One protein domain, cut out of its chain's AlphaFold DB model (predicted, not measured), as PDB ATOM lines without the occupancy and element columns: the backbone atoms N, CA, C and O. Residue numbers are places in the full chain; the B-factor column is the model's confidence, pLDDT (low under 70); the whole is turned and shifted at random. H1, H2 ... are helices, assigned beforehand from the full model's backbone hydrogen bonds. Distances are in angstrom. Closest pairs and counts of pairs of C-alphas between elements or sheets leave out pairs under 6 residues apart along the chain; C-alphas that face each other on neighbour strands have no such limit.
ATOM      1  N   ASP A 455      31.281  17.195  59.966       51.03
ATOM      2  CA  ASP A 455      31.425  16.889  58.525       51.03
ATOM      3  C   ASP A 455      30.473  15.804  57.948       51.03
ATOM      4  O   ASP A 455      29.804  16.007  56.931       51.03
ATOM      5  N   PHE A 456      30.415  14.628  58.576       45.94
ATOM      6  CA  PHE A 456      29.789  13.397  58.071       45.94
ATOM      7  C   PHE A 456      28.255  13.459  57.941       45.94
ATOM      8  O   PHE A 456      27.736  12.901  56.978       45.94
ATOM      9  N   GLU A 457      27.519  14.157  58.821       51.91
ATOM     10  CA  GLU A 457      26.064  14.396  58.624       51.91
ATOM     11  C   GLU A 457      25.759  15.730  57.955       51.91
ATOM     12  O   GLU A 457      24.693  15.848  57.373       51.91
ATOM     13  N   SER A 458      26.725  16.639  57.791       57.84
ATOM     14  CA  SER A 458      26.569  17.625  56.713       57.84
ATOM     15  C   SER A 458      26.515  16.900  55.363       57.84
ATOM     16  O   SER A 458      25.640  17.151  54.539       57.84
ATOM     17  N   LYS A 459      27.371  15.882  55.186       57.78
ATOM     18  CA  LYS A 459      27.342  14.973  54.030       57.78
ATOM     19  C   LYS A 459      26.130  14.033  54.014       57.78
ATOM     20  O   LYS A 459      25.632  13.762  52.926       57.78
ATOM     21  N   LEU A 460      25.627  13.550  55.157       59.03
ATOM     22  CA  LEU A 460      24.406  12.727  55.211       59.03
ATOM     23  C   LEU A 460      23.151  13.555  54.926       59.03
ATOM     24  O   LEU A 460      22.371  13.147  54.078       59.03
ATOM     25  N   GLN A 461      22.966  14.716  55.558       60.72
ATOM     26  CA  GLN A 461      21.837  15.611  55.291       60.72
ATOM     27  C   GLN A 461      21.880  16.126  53.858       60.72
ATOM     28  O   GLN A 461      20.856  16.083  53.189       60.72
ATOM     29  N   GLU A 462      23.047  16.495  53.322       70.31
ATOM     30  CA  GLU A 462      23.168  16.840  51.905       70.31
ATOM     31  C   GLU A 462      22.890  15.628  50.991       70.31
ATOM     32  O   GLU A 462      22.182  15.777  50.000       70.31
ATOM     33  N   ALA A 463      23.319  14.406  51.330       65.88
ATOM     34  CA  ALA A 463      22.968  13.204  50.564       65.88
ATOM     35  C   ALA A 463      21.465  12.857  50.633       65.88
ATOM     36  O   ALA A 463      20.875  12.491  49.614       65.88
ATOM     37  N   MET A 464      20.826  13.001  51.796       71.19
ATOM     38  CA  MET A 464      19.390  12.786  52.009       71.19
ATOM     39  C   MET A 464      18.567  13.840  51.263       71.19
ATOM     40  O   MET A 464      17.684  13.496  50.483       71.19
ATOM     41  N   LYS A 465      18.927  15.117  51.406       73.62
ATOM     42  CA  LYS A 465      18.356  16.264  50.692       73.62
ATOM     43  C   LYS A 465      18.519  16.135  49.180       73.62
ATOM     44  O   LYS A 465      17.556  16.347  48.452       73.62
ATOM     45  N   GLN A 466      19.685  15.714  48.687       77.31
ATOM     46  CA  GLN A 466      19.871  15.403  47.270       77.31
ATOM     47  C   GLN A 466      19.042  14.199  46.821       77.31
ATOM     48  O   GLN A 466      18.567  14.201  45.692       77.31
ATOM     49  N   THR A 467      18.862  13.179  47.661       75.00
ATOM     50  CA  THR A 467      18.026  12.010  47.339       75.00
ATOM     51  C   THR A 467      16.555  12.415  47.238       75.00
ATOM     52  O   THR A 467      15.904  12.101  46.247       75.00
ATOM     53  N   TYR A 468      16.066  13.215  48.187       82.44
ATOM     54  CA  TYR A 468      14.743  13.840  48.180       82.44
ATOM     55  C   TYR A 468      14.531  14.754  46.960       82.44
ATOM     56  O   TYR A 468      13.539  14.617  46.245       82.44
ATOM     57  N   GLN A 469      15.492  15.628  46.646       86.88
ATOM     58  CA  GLN A 469      15.443  16.496  45.464       86.88
ATOM     59  C   GLN A 469      15.478  15.705  44.149       86.88
ATOM     60  O   GLN A 469      14.733  16.033  43.227       86.88
ATOM     61  N   ARG A 470      16.303  14.652  44.053       88.75
ATOM     62  CA  ARG A 470      16.346  13.744  42.894       88.75
ATOM     63  C   ARG A 470      15.026  12.991  42.729       88.75
ATOM     64  O   ARG A 470      14.503  12.956  41.619       88.75
ATOM     65  N   ALA A 471      14.458  12.474  43.821       89.88
ATOM     66  CA  ALA A 471      13.160  11.812  43.821       89.88
ATOM     67  C   ALA A 471      12.045  12.757  43.347       89.88
ATOM     68  O   ALA A 471      11.370  12.454  42.367       89.88
ATOM     69  N   LEU A 472      11.898  13.939  43.957       90.06
ATOM     70  CA  LEU A 472      10.891  14.925  43.542       90.06
ATOM     71  C   LEU A 472      11.075  15.388  42.091       90.06
ATOM     72  O   LEU A 472      10.090  15.527  41.366       90.06
ATOM     73  N   LYS A 473      12.318  15.596  41.638       92.62
ATOM     74  CA  LYS A 473      12.605  15.944  40.242       92.62
ATOM     75  C   LYS A 473      12.135  14.837  39.291       92.62
ATOM     76  O   LYS A 473      11.383  15.122  38.362       92.62
ATOM     77  N   ALA A 474      12.520  13.589  39.553       92.69
ATOM     78  CA  ALA A 474      12.114  12.436  38.753       92.69
ATOM     79  C   ALA A 474      10.586  12.228  38.764       92.69
ATOM     80  O   ALA A 474       9.993  11.925  37.730       92.69
ATOM     81  N   ALA A 475       9.923  12.458  39.899       92.50
ATOM     82  CA  ALA A 475       8.466  12.412  40.002       92.50
ATOM     83  C   ALA A 475       7.803  13.413  39.037       92.50
ATOM     84  O   ALA A 475       6.962  13.028  38.219       92.50
ATOM     85  N   VAL A 476       8.238  14.677  39.068       92.31
ATOM     86  CA  VAL A 476       7.708  15.749  38.208       92.31
ATOM     87  C   VAL A 476       8.017  15.497  36.725       92.31
ATOM     88  O   VAL A 476       7.128  15.637  35.886       92.31
ATOM     89  N   GLU A 477       9.224  15.037  36.378       93.00
ATOM     90  CA  GLU A 477       9.611  14.703  34.993       93.00
ATOM     91  C   GLU A 477       8.778  13.554  34.385       93.00
ATOM     92  O   GLU A 477       8.595  13.469  33.164       93.00
ATOM     93  N   PHE A 478       8.212  12.678  35.223       90.38
ATOM     94  CA  PHE A 478       7.283  11.614  34.823       90.38
ATOM     95  C   PHE A 478       5.817  11.915  35.206       90.38
ATOM     96  O   PHE A 478       4.943  11.046  35.132       90.38
ATOM     97  N   GLY A 479       5.517  13.189  35.483       87.88
ATOM     98  CA  GLY A 479       4.164  13.743  35.560       87.88
ATOM     99  C   GLY A 479       3.407  13.429  36.849       87.88
ATOM    100  O   GLY A 479       2.175  13.436  36.844       87.88
ATOM    101  N   PHE A 480       4.097  13.075  37.930       87.94
ATOM    102  CA  PHE A 480       3.500  13.034  39.262       87.94
ATOM    103  C   PHE A 480       3.484  14.456  39.836       87.94
ATOM    104  O   PHE A 480       4.468  15.188  39.729       87.94
ATOM    105  N   GLN A 481       2.352  14.865  40.411       83.19
ATOM    106  CA  GLN A 481       2.235  16.154  41.099       83.19
ATOM    107  C   GLN A 481       3.105  16.123  42.357       83.19
ATOM    108  O   GLN A 481       3.127  15.108  43.051       83.19
ATOM    109  N   LYS A 482       3.814  17.216  42.657       75.75
ATOM    110  CA  LYS A 482       4.753  17.290  43.790       75.75
ATOM    111  C   LYS A 482       4.035  17.099  45.137       75.75
ATOM    112  O   LYS A 482       4.627  16.629  46.100       75.75
ATOM    113  N   GLU A 483       2.756  17.450  45.162       77.81
ATOM    114  CA  GLU A 483       1.826  17.393  46.284       77.81
ATOM    115  C   GLU A 483       1.157  16.008  46.439       77.81
ATOM    116  O   GLU A 483       0.423  15.794  47.401       77.81
ATOM    117  N   SER A 484       1.384  15.061  45.516       80.31
ATOM    118  CA  SER A 484       0.862  13.692  45.647       80.31
ATOM    119  C   SER A 484       1.670  12.896  46.683       80.31
ATOM    120  O   SER A 484       2.902  12.894  46.600       80.31
ATOM    121  N   PRO A 485       1.030  12.132  47.594       74.94
ATOM    122  CA  PRO A 485       1.745  11.248  48.523       74.94
ATOM    123  C   PRO A 485       2.576  10.175  47.795       74.94
ATOM    124  O   PRO A 485       3.599   9.720  48.298       74.94
ATOM    125  N   GLU A 486       2.180   9.812  46.574       81.69
ATOM    126  CA  GLU A 486       2.875   8.841  45.723       81.69
ATOM    127  C   GLU A 486       4.192   9.392  45.136       81.69
ATOM    128  O   GLU A 486       5.052   8.626  44.696       81.69
ATOM    129  N   ALA A 487       4.367  10.721  45.102       85.69
ATOM    130  CA  ALA A 487       5.433  11.374  44.343       85.69
ATOM    131  C   ALA A 487       6.836  11.010  44.841       85.69
ATOM    132  O   ALA A 487       7.730  10.777  44.030       85.69
ATOM    133  N   LEU A 488       7.038  10.914  46.158       85.75
ATOM    134  CA  LEU A 488       8.331  10.522  46.725       85.75
ATOM    135  C   LEU A 488       8.643   9.045  46.477       85.75
ATOM    136  O   LEU A 488       9.768   8.723  46.100       85.75
ATOM    137  N   VAL A 489       7.647   8.166  46.627       86.44
ATOM    138  CA  VAL A 489       7.790   6.717  46.418       86.44
ATOM    139  C   VAL A 489       8.160   6.431  44.965       86.44
ATOM    140  O   VAL A 489       9.205   5.841  44.687       86.44
ATOM    141  N   HIS A 490       7.351   6.913  44.020       91.81
ATOM    142  CA  HIS A 490       7.623   6.709  42.602       91.81
ATOM    143  C   HIS A 490       8.882   7.455  42.154       91.81
ATOM    144  O   HIS A 490       9.721   6.878  41.470       91.81
ATOM    145  N   GLY A 491       9.067   8.703  42.586       92.19
ATOM    146  CA  GLY A 491      10.241   9.508  42.262       92.19
ATOM    147  C   GLY A 491      11.564   8.857  42.668       92.19
ATOM    148  O   GLY A 491      12.514   8.856  41.882       92.19
ATOM    149  N   ALA A 492      11.629   8.255  43.860       89.81
ATOM    150  CA  ALA A 492      12.815   7.550  44.336       89.81
ATOM    151  C   ALA A 492      13.134   6.322  43.468       89.81
ATOM    152  O   ALA A 492      14.265   6.183  42.996       89.81
ATOM    153  N   VAL A 493      12.132   5.477  43.190       94.25
ATOM    154  CA  VAL A 493      12.292   4.283  42.339       94.25
ATOM    155  C   VAL A 493      12.701   4.672  40.913       94.25
ATOM    156  O   VAL A 493      13.636   4.089  40.368       94.25
ATOM    157  N   ILE A 494      12.072   5.697  40.329       95.19
ATOM    158  CA  ILE A 494      12.404   6.215  38.992       95.19
ATOM    159  C   ILE A 494      13.847   6.743  38.955       95.19
ATOM    160  O   ILE A 494      14.606   6.380  38.058       95.19
ATOM    161  N   SER A 495      14.260   7.559  39.933       94.44
ATOM    162  CA  SER A 495      15.621   8.112  39.979       94.44
ATOM    163  C   SER A 495      16.693   7.033  40.176       94.44
ATOM    164  O   SER A 495      17.784   7.156  39.614       94.44
ATOM    165  N   ALA A 496      16.417   6.001  40.974       92.50
ATOM    166  CA  ALA A 496      17.328   4.877  41.168       92.50
ATOM    167  C   ALA A 496      17.428   4.027  39.892       92.50
ATOM    168  O   ALA A 496      18.529   3.815  39.380       92.50
ATOM    169  N   PHE A 497      16.285   3.624  39.327       95.69
ATOM    170  CA  PHE A 497      16.229   2.824  38.106       95.69
ATOM    171  C   PHE A 497      16.921   3.506  36.927       95.69
ATOM    172  O   PHE A 497      17.738   2.872  36.274       95.69
ATOM    173  N   LEU A 498      16.655   4.792  36.666       95.12
ATOM    174  CA  LEU A 498      17.277   5.503  35.541       95.12
ATOM    175  C   LEU A 498      18.806   5.584  35.670       95.12
ATOM    176  O   LEU A 498      19.506   5.518  34.662       95.12
ATOM    177  N   THR A 499      19.320   5.669  36.902       93.38
ATOM    178  CA  THR A 499      20.765   5.668  37.176       93.38
ATOM    179  C   THR A 499      21.375   4.301  36.853       93.38
ATOM    180  O   THR A 499      22.348   4.223  36.107       93.38
ATOM    181  N   ILE A 500      20.764   3.217  37.347       93.75
ATOM    182  CA  ILE A 500      21.184   1.835  37.057       93.75
ATOM    183  C   ILE A 500      21.075   1.549  35.551       93.75
ATOM    184  O   ILE A 500      22.022   1.062  34.944       93.75
ATOM    185  N   ALA A 501      19.953   1.907  34.922       94.44
ATOM    186  CA  ALA A 501      19.665   1.644  33.516       94.44
ATOM    187  C   ALA A 501      20.631   2.351  32.552       94.44
ATOM    188  O   ALA A 501      20.993   1.763  31.530       94.44
ATOM    189  N   SER A 502      21.069   3.580  32.865       94.25
ATOM    190  CA  SER A 502      22.100   4.276  32.080       94.25
ATOM    191  C   SER A 502      23.414   3.501  32.138       94.25
ATOM    192  O   SER A 502      23.903   3.038  31.110       94.25
ATOM    193  N   SER A 503      23.915   3.217  33.343       93.88
ATOM    194  CA  SER A 503      25.187   2.513  33.517       93.88
ATOM    195  C   SER A 503      25.157   1.054  33.028       93.88
ATOM    196  O   SER A 503      26.154   0.590  32.485       93.88
ATOM    197  N   MET A 504      24.020   0.346  33.101       94.12
ATOM    198  CA  MET A 504      23.839  -0.968  32.455       94.12
ATOM    199  C   MET A 504      23.913  -0.868  30.924       94.12
ATOM    200  O   MET A 504      24.388  -1.792  30.267       94.12
ATOM    201  N   SER A 505      23.437   0.237  30.343       91.81
ATOM    202  CA  SER A 505      23.490   0.478  28.895       91.81
ATOM    203  C   SER A 505      24.898   0.870  28.439       91.81
ATOM    204  O   SER A 505      25.349   0.420  27.390       91.81
ATOM    205  N   GLU A 506      25.614   1.653  29.251       93.69
ATOM    206  CA  GLU A 506      27.015   2.046  29.041       93.69
ATOM    207  C   GLU A 506      27.982   0.854  29.168       93.69
ATOM    208  O   GLU A 506      28.942   0.756  28.406       93.69
ATOM    209  N   GLN A 507      27.715  -0.074  30.096       92.31
ATOM    210  CA  GLN A 507      28.474  -1.323  30.275       92.31
ATOM    211  C   GLN A 507      28.098  -2.408  29.249       92.31
ATOM    212  O   GLN A 507      28.869  -3.337  29.015       92.31
ATOM    213  N   GLY A 508      26.939  -2.281  28.596       89.69
ATOM    214  CA  GLY A 508      26.500  -3.163  27.520       89.69
ATOM    215  C   GLY A 508      25.937  -4.502  28.005       89.69
ATOM    216  O   GLY A 508      25.208  -4.573  28.997       89.69
TER     217      GLY A 508
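Overview. This is residues 455 to 508 of the 510 residues of the protein "ELFV_dehydrog domain-containing protein" of Cynara cardunculus var. scolymus (UniProt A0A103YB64). Two long helices make a wide V: the second half of H1 and the first half of H2 pack on each other near the short link, and their far ends stick out as two free arms, residues 455 to 466 and 499 to 508. The printed part has 54 residues, with two named helices, H1 then H2, and no named strand; the class is all helix. The whole is loose and flat, with a radius of gyration of the C-alphas of 12.8 A and spans of 37 by 31 by 13 A.

Along the chain. Find C-alpha 456 at (29.789, 13.397, 58.071); from there H1, residues 456 to 477, runs 30.7 A. Look next at C-alpha 486, where H2, residues 486 to 507, begins; it runs 31.6 A to C-alpha 507 at (28.474, -1.323, 30.275).

Arrangement. Residues 467 to 476 of H1 touch residues 487 to 495 of H2; their closest C-alphas, Ala 471 and Gly 491, are 4.0 A apart. Their lines are about perpendicular, at 85 degrees. In H1 and H2 every O i to N i+4 pair is within hydrogen-bond range.

Size, cuts and confidence. The C-alphas farthest apart, Asp 455 and Gly 508, are 37.3 A apart. The printed part has no cut. The pLDDT is under 70 at residues 455 to 461 and 463.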